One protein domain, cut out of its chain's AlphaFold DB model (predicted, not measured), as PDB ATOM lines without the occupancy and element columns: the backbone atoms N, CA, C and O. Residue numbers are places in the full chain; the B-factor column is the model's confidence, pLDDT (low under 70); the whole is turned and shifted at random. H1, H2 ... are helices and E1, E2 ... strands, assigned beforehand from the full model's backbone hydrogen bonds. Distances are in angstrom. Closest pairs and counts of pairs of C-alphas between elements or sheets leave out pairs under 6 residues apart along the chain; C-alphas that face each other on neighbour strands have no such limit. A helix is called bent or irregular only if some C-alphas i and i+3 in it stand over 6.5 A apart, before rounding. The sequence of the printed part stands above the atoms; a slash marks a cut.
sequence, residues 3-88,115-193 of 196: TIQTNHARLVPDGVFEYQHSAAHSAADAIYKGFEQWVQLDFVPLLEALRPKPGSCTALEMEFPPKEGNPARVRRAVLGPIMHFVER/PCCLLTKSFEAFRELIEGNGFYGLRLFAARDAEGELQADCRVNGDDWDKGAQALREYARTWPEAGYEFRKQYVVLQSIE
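Overview. This is residues 3 to 88 and 115 to 193 of the 196 residues of an uncharacterized protein of Planctomycetes bacterium (UniProt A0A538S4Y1). A twisted sheet of five strands lies in the middle, with H4 and H5 on one face and H2 and the last residues of H1 on the other. On this second side the small hairpin E1 and E2 sits beside H1 and comes close to E5 and E6, while the hairpin E3 and E4 reaches out at one edge of the sheet. The printed part has 165 residues, with five named helices and seven named strands in the order E1 E2 H1 H2 E3 E4 H3 H4 E5 E6 H5 E7; the class is mixed, helices and strands. The large sheet has the order E3 E4 E7 E5 E6, all antiparallel, and the helices on both faces give three layers. The whole is compact, with a radius of gyration of the C-alphas of 16.5 A and spans of 50 by 38 by 28 A.

Along the chain. E1, residues 3 to 8, begins at C-alpha 3 (-62.955, 36.712, -12.635), and E2 is residues 12 to 20, 20.0 A long. H1, residues 27 to 41, is the longest helix at 21.2 A, and H2 is residues 43 to 49. E3 is residues 58 to 64, 19.7 A long. E4, residues 73 to 86, is the longest strand by residues, 38.3 A from C-alpha 73 at (-36.935, 51.245, 0.347), and bends by 50 degrees at residue 83. H3 is residues 117 to 120. H4, residues 123 to 131, is irregular: C-alphas 125 and 128 are 7.7 A apart. E5 is residues 136 to 144, 26.1 A; E6 is residues 150 to 156, 20.2 A; H5 is residues 162 to 173, 16.7 A. E7, residues 181 to 192, runs 34.4 A to C-alpha 192 at (-40.779, 45.448, 2.078).

Arrangement. In the large sheet, E3 and E6 are edge strands. N 62 and O 75 of the hairpin E3 and E4 are 2.8 A apart, within hydrogen-bond range, as are N 78 and O 188 of E4 and E7 at 2.8 A, N 138 and O 187 of E5 and E7 at 2.7 A, and N 143 and O 151 of the hairpin E5 and E6 at 2.8 A. E6, H5 and E7 form a split strand-helix-strand unit, two strands running the same way with E5 between them in the sheet; its crossover is left-handed. H5 is on the sheet at a height of 6.3 A, and its closest C-alphas to E6 are those of Cys 154 and Ala 165, 4.7 A apart. H4, on the same face, touches residues 163 to 167 of H5, closest at the C-alphas of Ala 125 and Gly 164, 5.3 A, at a steep tilt of 39 degrees, opposite ways. H3 only grazes the sheet with its residues 118 to 120. On the opposite face, H2 runs along the strands at a height of 7.6 A; the closest C-alphas of H2 and E4 are those of Pro 45 and Gly 80, 4.8 A. H1 stands up from the sheet, its line rising 44 degrees, and meets H2 only through their link. The C-alphas of Gln 20 and Gly 34, the closest of E2 and H1, are 5.3 A apart. In the hairpin E1 and E2, N 6 and O 16 are 2.8 A apart; E2 comes closest to E5 at the C-alphas of Val 16 and Gly 137, 6.6 A. In H1, H2 and H5 every O i to N i+4 pair is within hydrogen-bond range, in H4 3 of 5, and H3 is too short for such a pair.

Size, cuts and confidence. The two C-alphas farthest apart, those of His 25 and Glu 68, are 56.4 A from each other. Residues 89 to 114 are cut out, and C-alphas 88 and 115 are 18.8 A apart across the cut. Of the links that are printed whole, none is long. The mean pLDDT of the printed part is 93.7, and no printed residue is under 70.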
ATOM      1  N   THR A   3     -63.768  35.712 -13.341       93.12
ATOM      2  CA  THR A   3     -62.955  36.712 -12.635       93.12
ATOM      3  C   THR A   3     -62.731  36.257 -11.200       93.12
ATOM      4  O   THR A   3     -63.684  35.883 -10.516       93.12
ATOM      5  N   ILE A   4     -61.484  36.292 -10.743       94.19
ATOM      6  CA  ILE A   4     -61.110  36.013  -9.355       94.19
ATOM      7  C   ILE A   4     -60.499  37.282  -8.780       94.19
ATOM      8  O   ILE A   4     -59.564  37.819  -9.363       94.19
ATOM      9  N   GLN A   5     -61.011  37.746  -7.641       95.12
ATOM     10  CA  GLN A   5     -60.493  38.919  -6.939       95.12
ATOM     11  C   GLN A   5     -59.927  38.506  -5.582       95.12
ATOM     12  O   GLN A   5     -60.559  37.768  -4.828       95.12
ATOM     13  N   THR A   6     -58.730  38.996  -5.272       94.19
ATOM     14  CA  THR A   6     -58.066  38.816  -3.980       94.19
ATOM     15  C   THR A   6     -57.883  40.161  -3.310       94.19
ATOM     16  O   THR A   6     -57.524  41.143  -3.954       94.19
ATOM     17  N   ASN A   7     -58.102  40.202  -2.002       94.19
ATOM     18  CA  ASN A   7     -57.977  41.408  -1.204       94.19
ATOM     19  C   ASN A   7     -57.104  41.153   0.023       94.19
ATOM     20  O   ASN A   7     -57.173  40.085   0.634       94.19
ATOM     21  N   HIS A   8     -56.320  42.155   0.410       94.12
ATOM     22  CA  HIS A   8     -55.683  42.186   1.717       94.12
ATOM     23  C   HIS A   8     -55.810  43.590   2.295       94.12
ATOM     24  O   HIS A   8     -55.239  44.533   1.748       94.12
ATOM     25  N   ALA A   9     -56.472  43.702   3.449       92.81
ATOM     26  CA  ALA A   9     -56.914  44.965   4.048       92.81
ATOM     27  C   ALA A   9     -55.834  46.056   4.181       92.81
ATOM     28  O   ALA A   9     -56.164  47.233   4.253       92.81
ATOM     29  N   ARG A  10     -54.549  45.682   4.237       90.25
ATOM     30  CA  ARG A  10     -53.427  46.635   4.336       90.25
ATOM     31  C   ARG A  10     -52.567  46.756   3.082       90.25
ATOM     32  O   ARG A  10     -51.950  47.791   2.889       90.25
ATOM     33  N   LEU A  11     -52.459  45.691   2.289       89.88
ATOM     34  CA  LEU A  11     -51.496  45.648   1.174       89.88
ATOM     35  C   LEU A  11     -52.164  46.024  -0.142       89.88
ATOM     36  O   LEU A  11     -51.570  46.711  -0.963       89.88
ATOM     37  N   VAL A  12     -53.403  45.574  -0.317       92.31
ATOM     38  CA  VAL A  12     -54.203  45.800  -1.513       92.31
ATOM     39  C   VAL A  12     -55.680  45.887  -1.099       92.31
ATOM     40  O   VAL A  12     -56.440  44.939  -1.302       92.31
ATOM     41  N   PRO A  13     -56.087  46.991  -0.438       91.25
ATOM     42  CA  PRO A  13     -57.443  47.162   0.091       91.25
ATOM     43  C   PRO A  13     -58.511  47.292  -0.998       91.25
ATOM     44  O   PRO A  13     -59.656  46.930  -0.747       91.25
ATOM     45  N   ASP A  14     -58.139  47.715  -2.205       90.56
ATOM     46  CA  ASP A  14     -59.035  47.745  -3.372       90.56
ATOM     47  C   ASP A  14     -59.062  46.394  -4.119       90.56
ATOM     48  O   ASP A  14     -59.930  46.117  -4.944       90.56
ATOM     49  N   GLY A  15     -58.157  45.487  -3.743       91.12
ATOM     50  CA  GLY A  15     -57.978  44.173  -4.340       91.12
ATOM     51  C   GLY A  15     -57.191  44.175  -5.653       91.12
ATOM     52  O   GLY A  15     -56.973  45.199  -6.289       91.12
ATOM     53  N   VAL A  16     -56.729  42.984  -6.019       94.12
ATOM     54  CA  VAL A  16     -56.218  42.653  -7.352       94.12
ATOM     55  C   VAL A  16     -57.147  41.610  -7.943       94.12
ATOM     56  O   VAL A  16     -57.650  40.752  -7.207       94.12
ATOM     57  N   PHE A  17     -57.390  41.660  -9.246       94.69
ATOM     58  CA  PHE A  17     -58.225  40.669  -9.909       94.69
ATOM     59  C   PHE A  17     -57.515  40.048 -11.105       94.69
ATOM     60  O   PHE A  17     -56.581  40.616 -11.654       94.69
ATOM     61  N   GLU A  18     -57.970  38.863 -11.495       92.50
ATOM     62  CA  GLU A  18     -57.485  38.159 -12.671       92.50
ATOM     63  C   GLU A  18     -58.623  37.471 -13.413       92.50
ATOM     64  O   GLU A  18     -59.564  36.944 -12.810       92.50
ATOM     65  N   TYR A  19     -58.498  37.426 -14.738       90.50
ATOM     66  CA  TYR A  19     -59.410  36.681 -15.596       90.50
ATOM     67  C   TYR A  19     -58.826  35.310 -15.920       90.50
ATOM     68  O   TYR A  19     -57.762  35.185 -16.531       90.50
ATOM     69  N   GLN A  20     -59.563  34.263 -15.562       88.94
ATOM     70  CA  GLN A  20     -59.243  32.890 -15.919       88.94
ATOM     71  C   GLN A  20     -60.063  32.444 -17.126       88.94
ATOM     72  O   GLN A  20     -61.292  32.595 -17.194       88.94
ATOM     73  N   HIS A  21     -59.348  31.870 -18.088       87.12
ATOM     74  CA  HIS A  21     -59.901  31.288 -19.298       87.12
ATOM     75  C   HIS A  21     -59.645  29.786 -19.259       87.12
ATOM     76  O   HIS A  21     -58.505  29.336 -19.299       87.12
ATOM     77  N   SER A  22     -60.721  29.020 -19.166       89.69
ATOM     78  CA  SER A  22     -60.699  27.565 -19.079       89.69
ATOM     79  C   SER A  22     -61.831  26.995 -19.931       89.69
ATOM     80  O   SER A  22     -62.891  27.610 -20.079       89.69
ATOM     81  N   ALA A  23     -61.601  25.814 -20.501       88.50
ATOM     82  CA  ALA A  23     -62.572  25.097 -21.317       88.50
ATOM     83  C   ALA A  23     -62.883  23.731 -20.692       88.50
ATOM     84  O   ALA A  23     -61.990  23.004 -20.248       88.50
ATOM     85  N   ALA A  24     -64.166  23.383 -20.646       91.12
ATOM     86  CA  ALA A  24     -64.650  22.094 -20.168       91.12
ATOM     87  C   ALA A  24     -66.023  21.775 -20.773       91.12
ATOM     88  O   ALA A  24     -66.632  22.620 -21.427       91.12
ATOM     89  N   HIS A  25     -66.516  20.559 -20.533       91.38
ATOM     90  CA  HIS A  25     -67.818  20.102 -21.030       91.38
ATOM     91  C   HIS A  25     -69.011  20.761 -20.323       91.38
ATOM     92  O   HIS A  25     -70.118  20.737 -20.853       91.38
ATOM     93  N   SER A  26     -68.798  21.363 -19.150       94.88
ATOM     94  CA  SER A  26     -69.808  22.127 -18.419       94.88
ATOM     95  C   SER A  26     -69.239  23.451 -17.905       94.88
ATOM     96  O   SER A  26     -68.028  23.602 -17.720       94.88
ATOM     97  N   ALA A  27     -70.120  24.419 -17.642       92.25
ATOM     98  CA  ALA A  27     -69.725  25.695 -17.049       92.25
ATOM     99  C   ALA A  27     -69.118  25.517 -15.645       92.25
ATOM    100  O   ALA A  27     -68.133  26.175 -15.321       92.25
ATOM    101  N   ALA A  28     -69.667  24.602 -14.837       93.62
ATOM    102  CA  ALA A  28     -69.163  24.307 -13.497       93.62
ATOM    103  C   ALA A  28     -67.730  23.753 -13.542       93.62
ATOM    104  O   ALA A  28     -66.860  24.247 -12.826       93.62
ATOM    105  N   ASP A  29     -67.458  22.808 -14.446       94.25
ATOM    106  CA  ASP A  29     -66.116  22.242 -14.614       94.25
ATOM    107  C   ASP A  29     -65.124  23.279 -15.143       94.25
ATOM    108  O   ASP A  29     -63.960  23.287 -14.746       94.25
ATOM    109  N   ALA A  30     -65.568  24.170 -16.036       93.44
ATOM    110  CA  ALA A  30     -64.725  25.251 -16.530       93.44
ATOM    111  C   ALA A  30     -64.344  26.195 -15.380       93.44
ATOM    112  O   ALA A  30     -63.162  26.488 -15.200       93.44
ATOM    113  N   ILE A  31     -65.310  26.616 -14.556       93.62
ATOM    114  CA  ILE A  31     -65.053  27.461 -13.380       93.62
ATOM    115  C   ILE A  31     -64.090  26.766 -12.415       93.62
ATOM    116  O   ILE A  31     -63.091  27.374 -12.033       93.62
ATOM    117  N   TYR A  32     -64.352  25.501 -12.070       94.38
ATOM    118  CA  TYR A  32     -63.499  24.723 -11.170       94.38
ATOM    119  C   TYR A  32     -62.057  24.656 -11.687       94.38
ATOM    120  O   TYR A  32     -61.135  25.025 -10.966       94.38
ATOM    121  N   LYS A  33     -61.857  24.288 -12.960       93.69
ATOM    122  CA  LYS A  33     -60.520  24.224 -13.575       93.69
ATOM    123  C   LYS A  33     -59.817  25.578 -13.598       93.69
ATOM    124  O   LYS A  33     -58.620  25.647 -13.345       93.69
ATOM    125  N   GLY A  34     -60.543  26.651 -13.910       93.56
ATOM    126  CA  GLY A  34     -59.980  28.002 -13.923       93.56
ATOM    127  C   GLY A  34     -59.528  28.441 -12.529       93.56
ATOM    128  O   GLY A  34     -58.439  28.986 -12.375       93.56
ATOM    129  N   PHE A  35     -60.335  28.151 -11.507       94.94
ATOM    130  CA  PHE A  35     -59.981  28.423 -10.118       94.94
ATOM    131  C   PHE A  35     -58.798  27.568  -9.648       94.94
ATOM    132  O   PHE A  35     -57.866  28.097  -9.054       94.94
ATOM    133  N   GLU A  36     -58.789  26.272  -9.958       95.00
ATOM    134  CA  GLU A  36     -57.694  25.360  -9.616       95.00
ATOM    135  C   GLU A  36     -56.357  25.819 -10.221       95.00
ATOM    136  O   GLU A  36     -55.352  25.886  -9.515       95.00
ATOM    137  N   GLN A  37     -56.352  26.227 -11.494       92.56
ATOM    138  CA  GLN A  37     -55.167  26.794 -12.144       92.56
ATOM    139  C   GLN A  37     -54.701  28.089 -11.473       92.56
ATOM    140  O   GLN A  37     -53.507  28.251 -11.219       92.56
ATOM    141  N   TRP A  38     -55.629  28.994 -11.153       95.38
ATOM    142  CA  TRP A  38     -55.309  30.235 -10.448       95.38
ATOM    143  C   TRP A  38     -54.709  29.971  -9.063       95.38
ATOM    144  O   TRP A  38     -53.717  30.595  -8.693       95.38
ATOM    145  N   VAL A  39     -55.246  29.002  -8.313       95.81
ATOM    146  CA  VAL A  39     -54.702  28.605  -7.005       95.81
ATOM    147  C   VAL A  39     -53.266  28.088  -7.131       95.81
ATOM    148  O   VAL A  39     -52.428  28.398  -6.288       95.81
ATOM    149  N   GLN A  40     -52.969  27.313  -8.175       94.88
ATOM    150  CA  GLN A  40     -51.651  26.704  -8.377       94.88
ATOM    151  C   GLN A  40     -50.591  27.673  -8.916       94.88
ATOM    152  O   GLN A  40     -49.401  27.426  -8.723       94.88
ATOM    153  N   LEU A  41     -50.994  28.752  -9.590       94.25
ATOM    154  CA  LEU A  41     -50.079  29.690 -10.244       94.25
ATOM    155  C   LEU A  41     -50.103  31.069  -9.584       94.25
ATOM    156  O   LEU A  41     -49.114  31.496  -8.998       94.25
ATOM    157  N   ASP A  42     -51.229  31.764  -9.693       95.44
ATOM    158  CA  ASP A  42     -51.383  33.177  -9.358       95.44
ATOM    159  C   ASP A  42     -51.504  33.400  -7.837       95.44
ATOM    160  O   ASP A  42     -50.952  34.358  -7.292       95.44
ATOM    161  N   PHE A  43     -52.171  32.490  -7.117       96.62
ATOM    162  CA  PHE A  43     -52.384  32.625  -5.672       96.62
ATOM    163  C   PHE A  43     -51.127  32.357  -4.836       96.62
ATOM    164  O   PHE A  43     -50.935  32.965  -3.782       96.62
ATOM    165  N   VAL A  44     -50.238  31.480  -5.309       97.56
ATOM    166  CA  VAL A  44     -48.993  31.126  -4.610       97.56
ATOM    167  C   VAL A  44     -48.122  32.357  -4.306       97.56
ATOM    168  O   VAL A  44     -47.837  32.590  -3.130       97.56
ATOM    169  N   PRO A  45     -47.721  33.197  -5.282       97.19
ATOM    170  CA  PRO A  45     -46.925  34.391  -4.999       97.19
ATOM    171  C   PRO A  45     -47.679  35.428  -4.154       97.19
ATOM    172  O   PRO A  45     -47.030  36.162  -3.411       97.19
ATOM    173  N   LEU A  46     -49.020  35.475  -4.198       97.00
ATOM    174  CA  LEU A  46     -49.816  36.324  -3.300       97.00
ATOM    175  C   LEU A  46     -49.670  35.887  -1.835       97.00
ATOM    176  O   LEU A  46     -49.486  36.736  -0.965       97.00
ATOM    177  N   LEU A  47     -49.682  34.579  -1.553       96.81
ATOM    178  CA  LEU A  47     -49.426  34.049  -0.209       96.81
ATOM    179  C   LEU A  47     -47.967  34.237   0.222       96.81
ATOM    180  O   LEU A  47     -47.699  34.633   1.357       96.81
ATOM    181  N   GLU A  48     -47.015  33.979  -0.675       96.75
ATOM    182  CA  GLU A  48     -45.588  34.143  -0.387       96.75
ATOM    183  C   GLU A  48     -45.214  35.609  -0.129       96.75
ATOM    184  O   GLU A  48     -44.347  35.892   0.699       96.75
ATOM    185  N   ALA A  49     -45.905  36.557  -0.767       95.75
ATOM    186  CA  ALA A  49     -45.720  37.984  -0.537       95.75
ATOM    187  C   ALA A  49     -46.059  38.419   0.900       95.75
ATOM    188  O   ALA A  49     -45.480  39.392   1.390       95.75
ATOM    189  N   LEU A  50     -46.918  37.678   1.610       94.12
ATOM    190  CA  LEU A  50     -47.241  37.941   3.018       94.12
ATOM    191  C   LEU A  50     -46.114  37.539   3.977       94.12
ATOM    192  O   LEU A  50     -46.123  37.934   5.143       94.12
ATOM    193  N   ARG A  51     -45.146  36.739   3.517       93.75
ATOM    194  CA  ARG A  51     -44.042  36.270   4.355       93.75
ATOM    195  C   ARG A  51     -42.899  37.287   4.361       93.75
ATOM    196  O   ARG A  51     -42.577  37.852   3.309       93.75
ATOM    197  N   PRO A  52     -42.205  37.468   5.502       90.81
ATOM    198  CA  PRO A  52     -40.960  38.232   5.537       90.81
ATOM    199  C   PRO A  52     -39.942  37.695   4.528       90.81
ATOM    200  O   PRO A  52     -39.350  38.469   3.787       90.81
ATOM    201  N   LYS A  53     -39.839  36.366   4.412       90.94
ATOM    202  CA  LYS A  53     -39.024  35.670   3.416       90.94
ATOM    203  C   LYS A  53     -39.865  34.601   2.698       90.94
ATOM    204  O   LYS A  53     -40.355  33.695   3.378       90.94
ATOM    205  N   PRO A  54     -40.047  34.687   1.367       93.25
ATOM    206  CA  PRO A  54     -40.674  33.630   0.578       93.25
ATOM    207  C   PRO A  54     -39.933  32.296   0.730       93.25
ATOM    208  O   PRO A  54     -38.703  32.258   0.759       93.25
ATOM    209  N   GLY A  55     -40.690  31.212   0.869       92.19
ATOM    210  CA  GLY A  55     -40.187  29.851   1.036       92.19
ATOM    211  C   GLY A  55     -40.288  29.008  -0.233       92.19
ATOM    212  O   GLY A  55     -39.384  28.223  -0.502       92.19
ATOM    213  N   SER A  56     -41.362  29.166  -1.014       92.88
ATOM    214  CA  SER A  56     -41.586  28.382  -2.243       92.88
ATOM    215  C   SER A  56     -41.350  29.166  -3.532       92.88
ATOM    216  O   SER A  56     -41.082  28.565  -4.569       92.88
ATOM    217  N   CYS A  57     -41.448  30.495  -3.483       96.19
ATOM    218  CA  CYS A  57     -41.205  31.372  -4.625       96.19
ATOM    219  C   CYS A  57     -39.804  31.976  -4.568       96.19
ATOM    220  O   CYS A  57     -39.338  32.397  -3.508       96.19
ATOM    221  N   THR A  58     -39.160  32.101  -5.727       94.50
ATOM    222  CA  THR A  58     -37.961  32.932  -5.862       94.50
ATOM    223  C   THR A  58     -38.334  34.396  -5.647       94.50
ATOM    224  O   THR A  58     -39.362  34.858  -6.143       94.50
ATOM    225  N   ALA A  59     -37.494  35.137  -4.928       95.06
ATOM    226  CA  ALA A  59     -37.662  36.566  -4.714       95.06
ATOM    227  C   ALA A  59     -36.466  37.338  -5.273       95.06
ATOM    228  O   ALA A  59     -35.321  36.960  -5.030       95.06
ATOM    229  N   LEU A  60     -36.737  38.419  -6.000       94.75
ATOM    230  CA  LEU A  60     -35.731  39.395  -6.414       94.75
ATOM    231  C   LEU A  60     -35.916  40.651  -5.570       94.75
ATOM    232  O   LEU A  60     -36.991  41.250  -5.594       94.75
ATOM    233  N   GLU A  61     -34.888  41.037  -4.825       94.75
ATOM    234  CA  GLU A  61     -34.903  42.235  -3.988       94.75
ATOM    235  C   GLU A  61     -34.022  43.319  -4.605       94.75
ATOM    236  O   GLU A  61     -32.932  43.053  -5.108       94.75
ATOM    237  N   MET A  62     -34.528  44.547  -4.603       94.00
ATOM    238  CA  MET A  62     -33.907  45.715  -5.217       94.00
ATOM    239  C   MET A  62     -33.909  46.850  -4.201       94.00
ATOM    240  O   MET A  62     -34.969  47.257  -3.716       94.00
ATOM    241  N   GLU A  63     -32.727  47.361  -3.869       93.56
ATOM    242  CA  GLU A  63     -32.589  48.497  -2.962       93.56
ATOM    243  C   GLU A  63     -32.683  49.812  -3.736       93.56
ATOM    244  O   GLU A  63     -31.954  50.041  -4.701       93.56
ATOM    245  N   PHE A  64     -33.564  50.699  -3.280       90.38
ATOM    246  CA  PHE A  64     -33.705  52.043  -3.817       90.38
ATOM    247  C   PHE A  64     -33.253  53.066  -2.772       90.38
ATOM    248  O   PHE A  64     -33.842  53.119  -1.683       90.38
ATOM    249  N   PRO A  65     -32.234  53.892  -3.081       88.50
ATOM    250  CA  PRO A  65     -31.806  54.960  -2.191       88.50
ATOM    251  C   PRO A  65     -32.918  56.012  -2.040       88.50
ATOM    252  O   PRO A  65     -33.819  56.093  -2.886       88.50
ATOM    253  N   PRO A  66     -32.864  56.837  -0.981       86.19
ATOM    254  CA  PRO A  66     -33.820  57.922  -0.821       86.19
ATOM    255  C   PRO A  66     -33.705  58.898  -2.002       86.19
ATOM    256  O   PRO A  66     -32.607  59.274  -2.412       86.19
ATOM    257  N   LYS A  67     -34.850  59.308  -2.547       83.62
ATOM    258  CA  LYS A  67     -34.989  60.355  -3.576       83.62
ATOM    259  C   LYS A  67     -36.058  61.329  -3.098       83.62
ATOM    260  O   LYS A  67     -36.923  60.909  -2.342       83.62
ATOM    261  N   GLU A  68     -36.007  62.597  -3.501       76.12
ATOM    262  CA  GLU A  68     -36.917  63.652  -3.019       76.12
ATOM    263  C   GLU A  68     -38.369  63.162  -2.823       76.12
ATOM    264  O   GLU A  68     -39.011  62.664  -3.749       76.12
ATOM    265  N   GLY A  69     -38.858  63.233  -1.578       74.44
ATOM    266  CA  GLY A  69     -40.204  62.792  -1.185       74.44
ATOM    267  C   GLY A  69     -40.393  61.286  -0.939       74.44
ATOM    268  O   GLY A  69     -41.453  60.890  -0.467       74.44
ATOM    269  N   ASN A  70     -39.390  60.445  -1.199       75.25
ATOM    270  CA  ASN A  70     -39.453  58.993  -1.030       75.25
ATOM    271  C   ASN A  70     -38.318  58.470  -0.129       75.25
ATOM    272  O   ASN A  70     -37.141  58.633  -0.472       75.25
ATOM    273  N   PRO A  71     -38.630  57.788   0.991       83.25
ATOM    274  CA  PRO A  71     -37.608  57.172   1.827       83.25
ATOM    275  C   PRO A  71     -36.879  56.044   1.083       83.25
ATOM    276  O   PRO A  71     -37.366  55.504   0.080       83.25
ATOM    277  N   ALA A  72     -35.710  55.674   1.614       87.69
ATOM    278  CA  ALA A  72     -35.023  54.456   1.209       87.69
ATOM    279  C   ALA A  72     -35.983  53.268   1.351       87.69
ATOM    280  O   ALA A  72     -36.698  53.162   2.349       87.69
ATOM    281  N   ARG A  73     -36.018  52.389   0.351       88.44
ATOM    282  CA  ARG A  73     -36.935  51.245   0.347       88.44
ATOM    283  C   ARG A  73     -36.316  50.047  -0.337       88.44
ATOM    284  O   ARG A  73     -35.476  50.191  -1.222       88.44
ATOM    285  N   VAL A  74     -36.801  48.873   0.037       93.38
ATOM    286  CA  VAL A  74     -36.517  47.632  -0.673       93.38
ATOM    287  C   VAL A  74     -37.771  47.241  -1.436       93.38
ATOM    288  O   VAL A  74     -38.870  47.191  -0.879       93.38
ATOM    289  N   ARG A  75     -37.617  47.001  -2.735       94.88
ATOM    290  CA  ARG A  75     -38.672  46.466  -3.595       94.88
ATOM    291  C   ARG A  75     -38.406  44.996  -3.815       94.88
ATOM    292  O   ARG A  75     -37.279  44.608  -4.097       94.88
ATOM    293  N   ARG A  76     -39.449  44.187  -3.695       96.50
ATOM    294  CA  ARG A  76     -39.386  42.744  -3.871       96.50
ATOM    295  C   ARG A  76     -40.316  42.314  -4.990       96.50
ATOM    296  O   ARG A  76     -41.503  42.631  -4.946       96.50
ATOM    297  N   ALA A  77     -39.781  41.551  -5.936       97.56
ATOM    298  CA  ALA A  77     -40.548  40.773  -6.895       97.56
ATOM    299  C   ALA A  77     -40.607  39.314  -6.431       97.56
ATOM    300  O   ALA A  77     -39.575  38.650  -6.367       97.56
ATOM    301  N   VAL A  78     -41.796  38.818  -6.095       97.75
ATOM    302  CA  VAL A  78     -42.039  37.409  -5.763       97.75
ATOM    303  C   VAL A  78     -42.486  36.698  -7.032       97.75
ATOM    304  O   VAL A  78     -43.565  36.971  -7.557       97.75
ATOM    305  N   LEU A  79     -41.633  35.815  -7.539       97.56
ATOM    306  CA  LEU A  79     -41.834  35.104  -8.792       97.56
ATOM    307  C   LEU A  79     -42.646  33.832  -8.534       97.56
ATOM    308  O   LEU A  79     -42.166  32.898  -7.884       97.56
ATOM    309  N   GLY A  80     -43.884  33.808  -9.023       97.06
ATOM    310  CA  GLY A  80     -44.769  32.658  -8.906       97.06
ATOM    311  C   GLY A  80     -44.286  31.437  -9.697       97.06
ATOM    312  O   GLY A  80     -43.345  31.534 -10.499       97.06
ATOM    313  N   PRO A  81     -44.945  30.282  -9.503       96.50
ATOM    314  CA  PRO A  81     -44.749  29.110 -10.345       96.50
ATOM    315  C   PRO A  81     -44.882  29.452 -11.833       96.50
ATOM    316  O   PRO A  81     -45.724  30.256 -12.238       96.50
ATOM    317  N   ILE A  82     -44.033  28.827 -12.646       94.12
ATOM    318  CA  ILE A  82     -44.068  28.958 -14.100       94.12
ATOM    319  C   ILE A  82     -44.922  27.838 -14.691       94.12
ATOM    320  O   ILE A  82     -44.723  26.663 -14.391       94.12
ATOM    321  N   MET A  83     -45.836  28.203 -15.582       94.19
ATOM    322  CA  MET A  83     -46.412  27.266 -16.538       94.19
ATOM    323  C   MET A  83     -45.657  27.416 -17.858       94.19
ATOM    324  O   MET A  83     -45.662  28.487 -18.465       94.19
ATOM    325  N   HIS A  84     -44.978  26.352 -18.275       94.25
ATOM    326  CA  HIS A  84     -44.152  26.314 -19.479       94.25
ATOM    327  C   HIS A  84     -44.521  25.088 -20.302       94.25
ATOM    328  O   HIS A  84     -44.611  23.981 -19.773       94.25
ATOM    329  N   PHE A  85     -44.731  25.299 -21.593       93.88
ATOM    330  CA  PHE A  85     -44.896  24.240 -22.575       93.88
ATOM    331  C   PHE A  85     -43.985  24.531 -23.756       93.88
ATOM    332  O   PHE A  85     -43.912  25.677 -24.193       93.88
ATOM    333  N   VAL A  86     -43.351  23.491 -24.286       93.38
ATOM    334  CA  VAL A  86     -42.547  23.536 -25.503       93.38
ATOM    335  C   VAL A  86     -42.783  22.248 -26.287       93.38
ATOM    336  O   VAL A  86     -42.698  21.156 -25.725       93.38
ATOM    337  N   GLU A  87     -43.109  22.366 -27.572       93.25
ATOM    338  CA  GLU A  87     -43.444  21.219 -28.421       93.25
ATOM    339  C   GLU A  87     -42.208  20.378 -28.779       93.25
ATOM    340  O   GLU A  87     -42.227  19.152 -28.679       93.25
ATOM    341  N   ARG A  88     -41.116  21.039 -29.177       90.81
ATOM    342  CA  ARG A  88     -39.860  20.414 -29.615       90.81
ATOM    343  C   ARG A  88     -38.693  20.952 -28.778       90.81
ATOM    344  O   ARG A  88     -37.959  21.815 -29.255       90.81
ATOM    345  N   PRO A 115     -37.041  30.841 -14.958       79.00
ATOM    346  CA  PRO A 115     -38.305  31.431 -14.501       79.00
ATOM    347  C   PRO A 115     -38.241  32.934 -14.198       79.00
ATOM    348  O   PRO A 115     -39.268  33.596 -14.163       79.00
ATOM    349  N   CYS A 116     -37.045  33.482 -13.989       87.19
ATOM    350  CA  CYS A 116     -36.807  34.906 -13.785       87.19
ATOM    351  C   CYS A 116     -36.964  35.758 -15.055       87.19
ATOM    352  O   CYS A 116     -37.263  36.950 -14.969       87.19
ATOM    353  N   CYS A 117     -36.749  35.164 -16.232       89.94
ATOM    354  CA  CYS A 117     -36.515  35.924 -17.457       89.94
ATOM    355  C   CYS A 117     -37.745  36.661 -17.986       89.94
ATOM    356  O   CYS A 117     -37.564  37.697 -18.616       89.94
ATOM    357  N   LEU A 118     -38.971  36.194 -17.709       93.00
ATOM    358  CA  LEU A 118     -40.183  36.915 -18.124       93.00
ATOM    359  C   LEU A 118     -40.192  38.348 -17.577       93.00
ATOM    360  O   LEU A 118     -40.497  39.283 -18.315       93.00
ATOM    361  N   LEU A 119     -39.793  38.518 -16.313       94.38
ATOM    362  CA  LEU A 119     -39.667  39.831 -15.691       94.38
ATOM    363  C   LEU A 119     -38.343  40.509 -16.059       94.38
ATOM    364  O   LEU A 119     -38.349  41.658 -16.486       94.38
ATOM    365  N   THR A 120     -37.201  39.831 -15.902       93.19
ATOM    366  CA  THR A 120     -35.887  40.496 -15.993       93.19
ATOM    367  C   THR A 120     -35.500  40.887 -17.416       93.19
ATOM    368  O   THR A 120     -34.889  41.936 -17.606       93.19
ATOM    369  N   LYS A 121     -35.891  40.111 -18.435       94.00
ATOM    370  CA  LYS A 121     -35.675  40.476 -19.848       94.00
ATOM    371  C   LYS A 121     -36.683  41.510 -20.356       94.00
ATOM    372  O   LYS A 121     -36.462  42.092 -21.410       94.00
ATOM    373  N   SER A 122     -37.725  41.785 -19.573       93.81
ATOM    374  CA  SER A 122     -38.748  42.800 -19.850       93.81
ATOM    375  C   SER A 122     -38.697  43.968 -18.855       93.81
ATOM    376  O   SER A 122     -39.628  44.769 -18.803       93.81
ATOM    377  N   PHE A 123     -37.631  44.066 -18.049       92.69
ATOM    378  CA  PHE A 123     -37.550  44.939 -16.871       92.69
ATOM    379  C   PHE A 123     -37.898  46.398 -17.178       92.69
ATOM    380  O   PHE A 123     -38.645  47.033 -16.440       92.69
ATOM    381  N   GLU A 124     -37.403  46.907 -18.305       96.25
ATOM    382  CA  GLU A 124     -37.621  48.283 -18.753       96.25
ATOM    383  C   GLU A 124     -39.105  48.647 -18.879       96.25
ATOM    384  O   GLU A 124     -39.510  49.731 -18.464       96.25
ATOM    385  N   ALA A 125     -39.943  47.722 -19.358       96.94
ATOM    386  CA  ALA A 125     -41.384  47.940 -19.488       96.94
ATOM    387  C   ALA A 125     -42.125  47.968 -18.141       96.94
ATOM    388  O   ALA A 125     -43.263  48.436 -18.071       96.94
ATOM    389  N   PHE A 126     -41.484  47.478 -17.077       96.75
ATOM    390  CA  PHE A 126     -42.015  47.444 -15.717       96.75
ATOM    391  C   PHE A 126     -41.304  48.423 -14.780       96.75
ATOM    392  O   PHE A 126     -41.645  48.473 -13.598       96.75
ATOM    393  N   ARG A 127     -40.345  49.221 -15.277       95.19
ATOM    394  CA  ARG A 127     -39.519  50.111 -14.452       95.19
ATOM    395  C   ARG A 127     -40.366  51.023 -13.565       95.19
ATOM    396  O   ARG A 127     -40.092  51.126 -12.379       95.19
ATOM    397  N   GLU A 128     -41.437  51.611 -14.097       94.75
ATOM    398  CA  GLU A 128     -42.334  52.479 -13.317       94.75
ATOM    399  C   GLU A 128     -43.037  51.757 -12.149       94.75
ATOM    400  O   GLU A 128     -43.216  52.337 -11.080       94.75
ATOM    401  N   LEU A 129     -43.360  50.470 -12.295       95.69
ATOM    402  CA  LEU A 129     -43.987  49.663 -11.239       95.69
ATOM    403  C   LEU A 129     -42.954  49.155 -10.226       95.69
ATOM    404  O   LEU A 129     -43.215  49.080  -9.019       95.69
ATOM    405  N   ILE A 130     -41.769  48.802 -10.722       94.75
ATOM    406  CA  ILE A 130     -40.644  48.318  -9.921       94.75
ATOM    407  C   ILE A 130     -40.114  49.443  -9.040       94.75
ATOM    408  O   ILE A 130     -40.007  49.256  -7.829       94.75
ATOM    409  N   GLU A 131     -39.850  50.612  -9.623       91.81
ATOM    410  CA  GLU A 131     -39.402  51.806  -8.908       91.81
ATOM    411  C   GLU A 131     -40.531  52.475  -8.117       91.81
ATOM    412  O   GLU A 131     -40.253  53.256  -7.210       91.81
ATOM    413  N   GLY A 132     -41.798  52.175  -8.410       90.25
ATOM    414  CA  GLY A 132     -42.942  52.653  -7.639       90.25
ATOM    415  C   GLY A 132     -42.966  52.149  -6.187       90.25
ATOM    416  O   GLY A 132     -42.065  51.458  -5.706       90.25
ATOM    417  N   ASN A 133     -44.022  52.497  -5.452       89.31
ATOM    418  CA  ASN A 133     -44.232  52.072  -4.061       89.31
ATOM    419  C   ASN A 133     -45.468  51.175  -3.868       89.31
ATOM    420  O   ASN A 133     -45.626  50.608  -2.787       89.31
ATOM    421  N   GLY A 134     -46.293  51.009  -4.906       92.12
ATOM    422  CA  GLY A 134     -47.520  50.216  -4.871       92.12
ATOM    423  C   GLY A 134     -47.300  48.706  -4.760       92.12
ATOM    424  O   GLY A 134     -46.187  48.195  -4.948       92.12
ATOM    425  N   PHE A 135     -48.394  48.011  -4.457       96.06
ATOM    426  CA  PHE A 135     -48.522  46.564  -4.580       96.06
ATOM    427  C   PHE A 135     -49.089  46.245  -5.966       96.06
ATOM    428  O   PHE A 135     -50.150  46.755  -6.329       96.06
ATOM    429  N   TYR A 136     -48.391  45.407  -6.729       97.44
ATOM    430  CA  TYR A 136     -48.813  45.026  -8.072       97.44
ATOM    431  C   TYR A 136     -48.789  43.513  -8.235       97.44
ATOM    432  O   TYR A 136     -47.773  42.873  -7.978       97.44
ATOM    433  N   GLY A 137     -49.895  42.951  -8.698       97.56
ATOM    434  CA  GLY A 137     -49.949  41.640  -9.316       97.56
ATOM    435  C   GLY A 137     -49.705  41.772 -10.811       97.56
ATOM    436  O   GLY A 137     -50.392  42.542 -11.477       97.56
ATOM    437  N   LEU A 138     -48.711  41.066 -11.334       97.81
ATOM    438  CA  LEU A 138     -48.355  41.086 -12.744       97.81
ATOM    439  C   LEU A 138     -48.628  39.723 -13.351       97.81
ATOM    440  O   LEU A 138     -47.978  38.741 -12.986       97.81
ATOM    441  N   ARG A 139     -49.520  39.668 -14.335       97.12
ATOM    442  CA  ARG A 139     -49.670  38.485 -15.176       97.12
ATOM    443  C   ARG A 139     -48.756  38.626 -16.379       97.12
ATOM    444  O   ARG A 139     -48.918  39.554 -17.162       97.12
ATOM    445  N   LEU A 140     -47.825  37.694 -16.535       97.81
ATOM    446  CA  LEU A 140     -46.878  37.650 -17.641       97.81
ATOM    447  C   LEU A 140     -47.165  36.404 -18.475       97.81
ATOM    448  O   LEU A 140     -46.964  35.288 -18.000       97.81
ATOM    449  N   PHE A 141     -47.635  36.579 -19.705       97.25
ATOM    450  CA  PHE A 141     -47.790  35.499 -20.675       97.25
ATOM    451  C   PHE A 141     -47.129  35.880 -21.993       97.25
ATOM    452  O   PHE A 141     -47.357  36.972 -22.514       97.25
ATOM    453  N   ALA A 142     -46.350  34.954 -22.538       97.75
ATOM    454  CA  ALA A 142     -45.756  35.056 -23.858       97.75
ATOM    455  C   ALA A 142     -45.831  33.696 -24.556       97.75
ATOM    456  O   ALA A 142     -45.656  32.659 -23.910       97.75
ATOM    457  N   ALA A 143     -46.065  33.699 -25.861       97.19
ATOM    458  CA  ALA A 143     -46.046  32.513 -26.697       97.19
ATOM    459  C   ALA A 143     -45.457  32.821 -28.074       97.19
ATOM    460  O   ALA A 143     -45.556  33.946 -28.572       97.19
ATOM    461  N   ARG A 144     -44.871  31.793 -28.676       96.69
ATOM    462  CA  ARG A 144     -44.441  31.760 -30.068       96.69
ATOM    463  C   ARG A 144     -44.997  30.484 -30.684       96.69
ATOM    464  O   ARG A 144     -44.797  29.409 -30.120       96.69
ATOM    465  N   ASP A 145     -45.729  30.601 -31.784       94.69
ATOM    466  CA  ASP A 145     -46.254  29.427 -32.483       94.69
ATOM    467  C   ASP A 145     -45.262  28.830 -33.490       94.69
ATOM    468  O   ASP A 145     -44.113  29.269 -33.598       94.69
ATOM    469  N   ALA A 146     -45.693  27.765 -34.170       92.19
ATOM    470  CA  ALA A 146     -44.853  27.015 -35.096       92.19
ATOM    471  C   ALA A 146     -44.466  27.837 -36.337       92.19
ATOM    472  O   ALA A 146     -43.406  27.602 -36.915       92.19
ATOM    473  N   GLU A 147     -45.288  28.815 -36.713       92.69
ATOM    474  CA  GLU A 147     -45.044  29.771 -37.791       92.69
ATOM    475  C   GLU A 147     -44.153  30.941 -37.337       92.69
ATOM    476  O   GLU A 147     -43.609  31.680 -38.161       92.69
ATOM    477  N   GLY A 148     -43.939  31.075 -36.026       92.50
ATOM    478  CA  GLY A 148     -43.119  32.107 -35.412       92.50
ATOM    479  C   GLY A 148     -43.886  33.373 -35.037       92.50
ATOM    480  O   GLY A 148     -43.244  34.352 -34.647       92.50
ATOM    481  N   GLU A 149     -45.215  33.360 -35.109       96.75
ATOM    482  CA  GLU A 149     -46.050  34.470 -34.666       96.75
ATOM    483  C   GLU A 149     -45.993  34.612 -33.144       96.75
ATOM    484  O   GLU A 149     -45.984  33.641 -32.382       96.75
ATOM    485  N   LEU A 150     -45.936  35.866 -32.696       97.75
ATOM    486  CA  LEU A 150     -45.678  36.216 -31.304       97.75
ATOM    487  C   LEU A 150     -46.959  36.687 -30.628       97.75
ATOM    488  O   LEU A 150     -47.571  37.685 -31.018       97.75
ATOM    489  N   GLN A 151     -47.317  36.022 -29.537       97.44
ATOM    490  CA  GLN A 151     -48.479  36.358 -28.728       97.44
ATOM    491  C   GLN A 151     -48.026  36.718 -27.317       97.44
ATOM    492  O   GLN A 151     -47.095  36.130 -26.773       97.44
ATOM    493  N   ALA A 152     -48.680  37.701 -26.711       97.75
ATOM    494  CA  ALA A 152     -48.437  38.053 -25.323       97.75
ATOM    495  C   ALA A 152     -49.702  38.627 -24.704       97.75
ATOM    496  O   ALA A 152     -50.491  39.282 -25.386       97.75
ATOM    497  N   ASP A 153     -49.847  38.389 -23.409       96.62
ATOM    498  CA  ASP A 153     -50.918  38.919 -22.579       96.62
ATOM    499  C   ASP A 153     -50.292  39.339 -21.248       96.62
ATOM    500  O   ASP A 153     -49.776  38.511 -20.490       96.62
ATOM    501  N   CYS A 154     -50.263  40.649 -21.021       97.81
ATOM    502  CA  CYS A 154     -49.634  41.253 -19.861       97.81
ATOM    503  C   CYS A 154     -50.653  42.101 -19.127       97.81
ATOM    504  O   CYS A 154     -51.273  42.969 -19.739       97.81
ATOM    505  N   ARG A 155     -50.766  41.895 -17.815       97.44
ATOM    506  CA  ARG A 155     -51.679  42.671 -16.977       97.44
ATOM    507  C   ARG A 155     -51.028  43.155 -15.703       97.44
ATOM    508  O   ARG A 155     -50.139  42.490 -15.172       97.44
ATOM    509  N   VAL A 156     -51.503  44.296 -15.223       97.38
ATOM    510  CA  VAL A 156     -51.146  44.893 -13.936       97.38
ATOM    511  C   VAL A 156     -52.430  45.009 -13.131       97.38
ATOM    512  O   VAL A 156     -53.335  45.737 -13.513       97.38
ATOM    513  N   ASN A 157     -52.521  44.271 -12.026       96.19
ATOM    514  CA  ASN A 157     -53.710  44.197 -11.173       96.19
ATOM    515  C   ASN A 157     -55.003  43.816 -11.921       96.19
ATOM    516  O   ASN A 157     -56.088  44.158 -11.461       96.19
ATOM    517  N   GLY A 158     -54.880  43.088 -13.035       94.31
ATOM    518  CA  GLY A 158     -56.001  42.667 -13.878       94.31
ATOM    519  C   GLY A 158     -56.307  43.589 -15.061       94.31
ATOM    520  O   GLY A 158     -57.078  43.187 -15.935       94.31
ATOM    521  N   ASP A 159     -55.672  44.760 -15.138       96.44
ATOM    522  CA  ASP A 159     -55.804  45.689 -16.261       96.44
ATOM    523  C   ASP A 159     -54.733  45.436 -17.325       96.44
ATOM    524  O   ASP A 159     -53.584  45.123 -17.004       96.44
ATOM    525  N   ASP A 160     -55.103  45.586 -18.598       97.19
ATOM    526  CA  ASP A 160     -54.194  45.361 -19.721       97.19
ATOM    527  C   ASP A 160     -52.997  46.327 -19.680       97.19
ATOM    528  O   ASP A 160     -53.126  47.533 -19.460       97.19
ATOM    529  N   TRP A 161     -51.801  45.776 -19.900       97.69
ATOM    530  CA  TRP A 161     -50.536  46.504 -19.847       97.69
ATOM    531  C   TRP A 161     -49.756  46.347 -21.153       97.69
ATOM    532  O   TRP A 161     -48.848  45.518 -21.276       97.69
ATOM    533  N   ASP A 162     -50.094  47.181 -22.136       98.06
ATOM    534  CA  ASP A 162     -49.561  47.093 -23.502       98.06
ATOM    535  C   ASP A 162     -48.033  47.150 -23.567       98.06
ATOM    536  O   ASP A 162     -47.414  46.383 -24.308       98.06
ATOM    537  N   LYS A 163     -47.403  48.009 -22.750       97.75
ATOM    538  CA  LYS A 163     -45.935  48.130 -22.689       97.75
ATOM    539  C   LYS A 163     -45.283  46.793 -22.323       97.75
ATOM    540  O   LYS A 163     -44.286  46.401 -22.928       97.75
ATOM    541  N   GLY A 164     -45.848  46.079 -21.347       97.88
ATOM    542  CA  GLY A 164     -45.348  44.766 -20.940       97.88
ATOM    543  C   GLY A 164     -45.671  43.686 -21.961       97.88
ATOM    544  O   GLY A 164     -44.806  42.868 -22.254       97.88
ATOM    545  N   ALA A 165     -46.859  43.711 -22.573       98.38
ATOM    546  CA  ALA A 165     -47.209  42.762 -23.629       98.38
ATOM    547  C   ALA A 165     -46.251  42.889 -24.823       98.38
ATOM    548  O   ALA A 165     -45.767  41.885 -25.343       98.38
ATOM    549  N   GLN A 166     -45.909  44.116 -25.225       98.38
ATOM    550  CA  GLN A 166     -44.912  44.355 -26.263       98.38
ATOM    551  C   GLN A 166     -43.535  43.811 -25.862       98.38
ATOM    552  O   GLN A 166     -42.954  43.042 -26.622       98.38
ATOM    553  N   ALA A 167     -43.038  44.137 -24.666       98.12
ATOM    554  CA  ALA A 167     -41.740  43.646 -24.195       98.12
ATOM    555  C   ALA A 167     -41.673  42.110 -24.119       98.12
ATOM    556  O   ALA A 167     -40.664  41.513 -24.488       98.12
ATOM    557  N   LEU A 168     -42.767  41.462 -23.715       98.19
ATOM    558  CA  LEU A 168     -42.877  40.007 -23.678       98.19
ATOM    559  C   LEU A 168     -42.831  39.374 -25.076       98.19
ATOM    560  O   LEU A 168     -42.183  38.340 -25.236       98.19
ATOM    561  N   ARG A 169     -43.450  39.992 -26.096       98.19
ATOM    562  CA  ARG A 169     -43.300  39.543 -27.497       98.19
ATOM    563  C   ARG A 169     -41.855  39.672 -27.961       98.19
ATOM    564  O   ARG A 169     -41.324  38.744 -28.565       98.19
ATOM    565  N   GLU A 170     -41.208  40.792 -27.652       97.31
ATOM    566  CA  GLU A 170     -39.805  41.007 -28.015       97.31
ATOM    567  C   GLU A 170     -38.881  39.987 -27.348       97.31
ATOM    568  O   GLU A 170     -38.004  39.425 -28.001       97.31
ATOM    569  N   TYR A 171     -39.138  39.656 -26.081       95.38
ATOM    570  CA  TYR A 171     -38.442  38.566 -25.410       95.38
ATOM    571  C   TYR A 171     -38.739  37.199 -26.051       95.38
ATOM    572  O   TYR A 171     -37.820  36.407 -26.246       95.38
ATOM    573  N   ALA A 172     -39.989  36.912 -26.425       95.62
ATOM    574  CA  ALA A 172     -40.352  35.656 -27.087       95.62
ATOM    575  C   ALA A 172     -39.685  35.468 -28.454       95.62
ATOM    576  O   ALA A 172     -39.366  34.341 -28.839       95.62
ATOM    577  N   ARG A 173     -39.378  36.562 -29.162       94.88
ATOM    578  CA  ARG A 173     -38.615  36.509 -30.416       94.88
ATOM    579  C   ARG A 173     -37.215  35.921 -30.231       94.88
ATOM    580  O   ARG A 173     -36.680  35.340 -31.169       94.88
ATOM    581  N   THR A 174     -36.620  36.054 -29.043       92.44
ATOM    582  CA  THR A 174     -35.272  35.535 -28.765       92.44
ATOM    583  C   THR A 174     -35.267  34.055 -28.387       92.44
ATOM    584  O   THR A 174     -34.210  33.526 -28.048       92.44
ATOM    585  N   TRP A 175     -36.424  33.390 -28.338       91.12
ATOM    586  CA  TRP A 175     -36.483  31.971 -27.994       91.12
ATOM    587  C   TRP A 175     -36.015  31.122 -29.180       91.12
ATOM    588  O   TRP A 175     -36.304  31.475 -30.329       91.12
ATOM    589  N   PRO A 176     -35.308  30.008 -28.924       88.69
ATOM    590  CA  PRO A 176     -34.961  29.071 -29.983       88.69
ATOM    591  C   PRO A 176     -36.230  28.555 -30.669       88.69
ATOM    592  O   PRO A 176     -37.306  28.508 -30.073       88.69
ATOM    593  N   GLU A 177     -36.117  28.176 -31.938       87.06
ATOM    594  CA  GLU A 177     -37.243  27.558 -32.631       87.06
ATOM    595  C   GLU A 177     -37.513  26.170 -32.040       87.06
ATOM    596  O   GLU A 177     -36.659  25.287 -32.081       87.06
ATOM    597  N   ALA A 178     -38.708  25.991 -31.477       87.81
ATOM    598  CA  ALA A 178     -39.068  24.788 -30.737       87.81
ATOM    599  C   ALA A 178     -40.520  24.340 -31.003       87.81
ATOM    600  O   ALA A 178     -41.134  23.683 -30.163       87.81
ATOM    601  N   GLY A 179     -41.075  24.679 -32.175       92.31
ATOM    602  CA  GLY A 179     -42.514  24.538 -32.447       92.31
ATOM    603  C   GLY A 179     -43.330  25.524 -31.613       92.31
ATOM    604  O   GLY A 179     -42.863  26.633 -31.365       92.31
ATOM    605  N   TYR A 180     -44.520  25.118 -31.167       95.06
ATOM    606  CA  TYR A 180     -45.297  25.932 -30.231       95.06
ATOM    607  C   TYR A 180     -44.638  25.958 -28.842       95.06
ATOM    608  O   TYR A 180     -44.430  24.919 -28.207       95.06
ATOM    609  N   GLU A 181     -44.348  27.159 -28.344       95.50
ATOM    610  CA  GLU A 181     -43.855  27.395 -26.992       95.50
ATOM    611  C   GLU A 181     -44.670  28.498 -26.315       95.50
ATOM    612  O   GLU A 181     -44.922  29.550 -26.901       95.50
ATOM    613  N   PHE A 182     -45.035  28.302 -25.046       95.75
ATOM    614  CA  PHE A 182     -45.552  29.390 -24.220       95.75
ATOM    615  C   PHE A 182     -45.013  29.338 -22.799       95.75
ATOM    616  O   PHE A 182     -44.711  28.277 -22.249       95.75
ATOM    617  N   ARG A 183     -44.945  30.515 -22.185       96.00
ATOM    618  CA  ARG A 183     -44.506  30.718 -20.809       96.00
ATOM    619  C   ARG A 183     -45.485  31.659 -20.121       96.00
ATOM    620  O   ARG A 183     -45.764  32.744 -20.627       96.00
ATOM    621  N   LYS A 184     -45.995  31.245 -18.962       96.00
ATOM    622  CA  LYS A 184     -46.880  32.035 -18.103       96.00
ATOM    623  C   LYS A 184     -46.328  32.080 -16.685       96.00
ATOM    624  O   LYS A 184     -45.967  31.042 -16.135       96.00
ATOM    625  N   GLN A 185     -46.331  33.259 -16.079       97.12
ATOM    626  CA  GLN A 185     -45.997  33.456 -14.673       97.12
ATOM    627  C   GLN A 185     -46.818  34.603 -14.092       97.12
ATOM    628  O   GLN A 185     -47.080  35.594 -14.772       97.12
ATOM    629  N   TYR A 186     -47.180  34.477 -12.820       97.75
ATOM    630  CA  TYR A 186     -47.701  35.588 -12.038       97.75
ATOM    631  C   TYR A 186     -46.618  36.096 -11.084       97.75
ATOM    632  O   TYR A 186     -45.939  35.301 -10.427       97.75
ATOM    633  N   VAL A 187     -46.431  37.408 -11.012       98.12
ATOM    634  CA  VAL A 187     -45.415  38.051 -10.172       98.12
ATOM    635  C   VAL A 187     -46.086  39.040  -9.236       98.12
ATOM    636  O   VAL A 187     -46.930  39.816  -9.661       98.12
ATOM    637  N   VAL A 188     -45.674  39.063  -7.971       98.06
ATOM    638  CA  VAL A 188     -46.071  40.130  -7.042       98.06
ATOM    639  C   VAL A 188     -44.917  41.104  -6.861       98.06
ATOM    640  O   VAL A 188     -43.840  40.704  -6.423       98.06
ATOM    641  N   LEU A 189     -45.142  42.382  -7.158       97.31
ATOM    642  CA  LEU A 189     -44.246  43.480  -6.806       97.31
ATOM    643  C   LEU A 189     -44.759  44.187  -5.558       97.31
ATOM    644  O   LEU A 189     -45.903  44.637  -5.520       97.31
ATOM    645  N   GLN A 190     -43.901  44.352  -4.557       95.69
ATOM    646  CA  GLN A 190     -44.251  45.097  -3.351       95.69
ATOM    647  C   GLN A 190     -43.040  45.748  -2.692       95.69
ATOM    648  O   GLN A 190     -41.892  45.381  -2.943       95.69
ATOM    649  N   SER A 191     -43.311  46.709  -1.814       93.31
ATOM    650  CA  SER A 191     -42.305  47.263  -0.913       93.31
ATOM    651  C   SER A 191     -42.218  46.366   0.314       93.31
ATOM    652  O   SER A 191     -43.244  45.900   0.810       93.31
ATOM    653  N   ILE A 192     -41.009  46.129   0.806       91.50
ATOM    654  CA  ILE A 192     -40.779  45.448   2.078       91.50
ATOM    655  C   ILE A 192     -39.941  46.333   2.990       91.50
ATOM    656  O   ILE A 192     -39.157  47.169   2.532       91.50
ATOM    657  N   GLU A 193     -40.117  46.143   4.290       80.69
ATOM    658  CA  GLU A 193     -39.208  46.716   5.272       80.69
ATOM    659  C   GLU A 193     -37.857  46.008   5.170       80.69
ATOM    660  O   GLU A 193     -37.789  44.787   4.998       80.69
TER     661      GLU A 193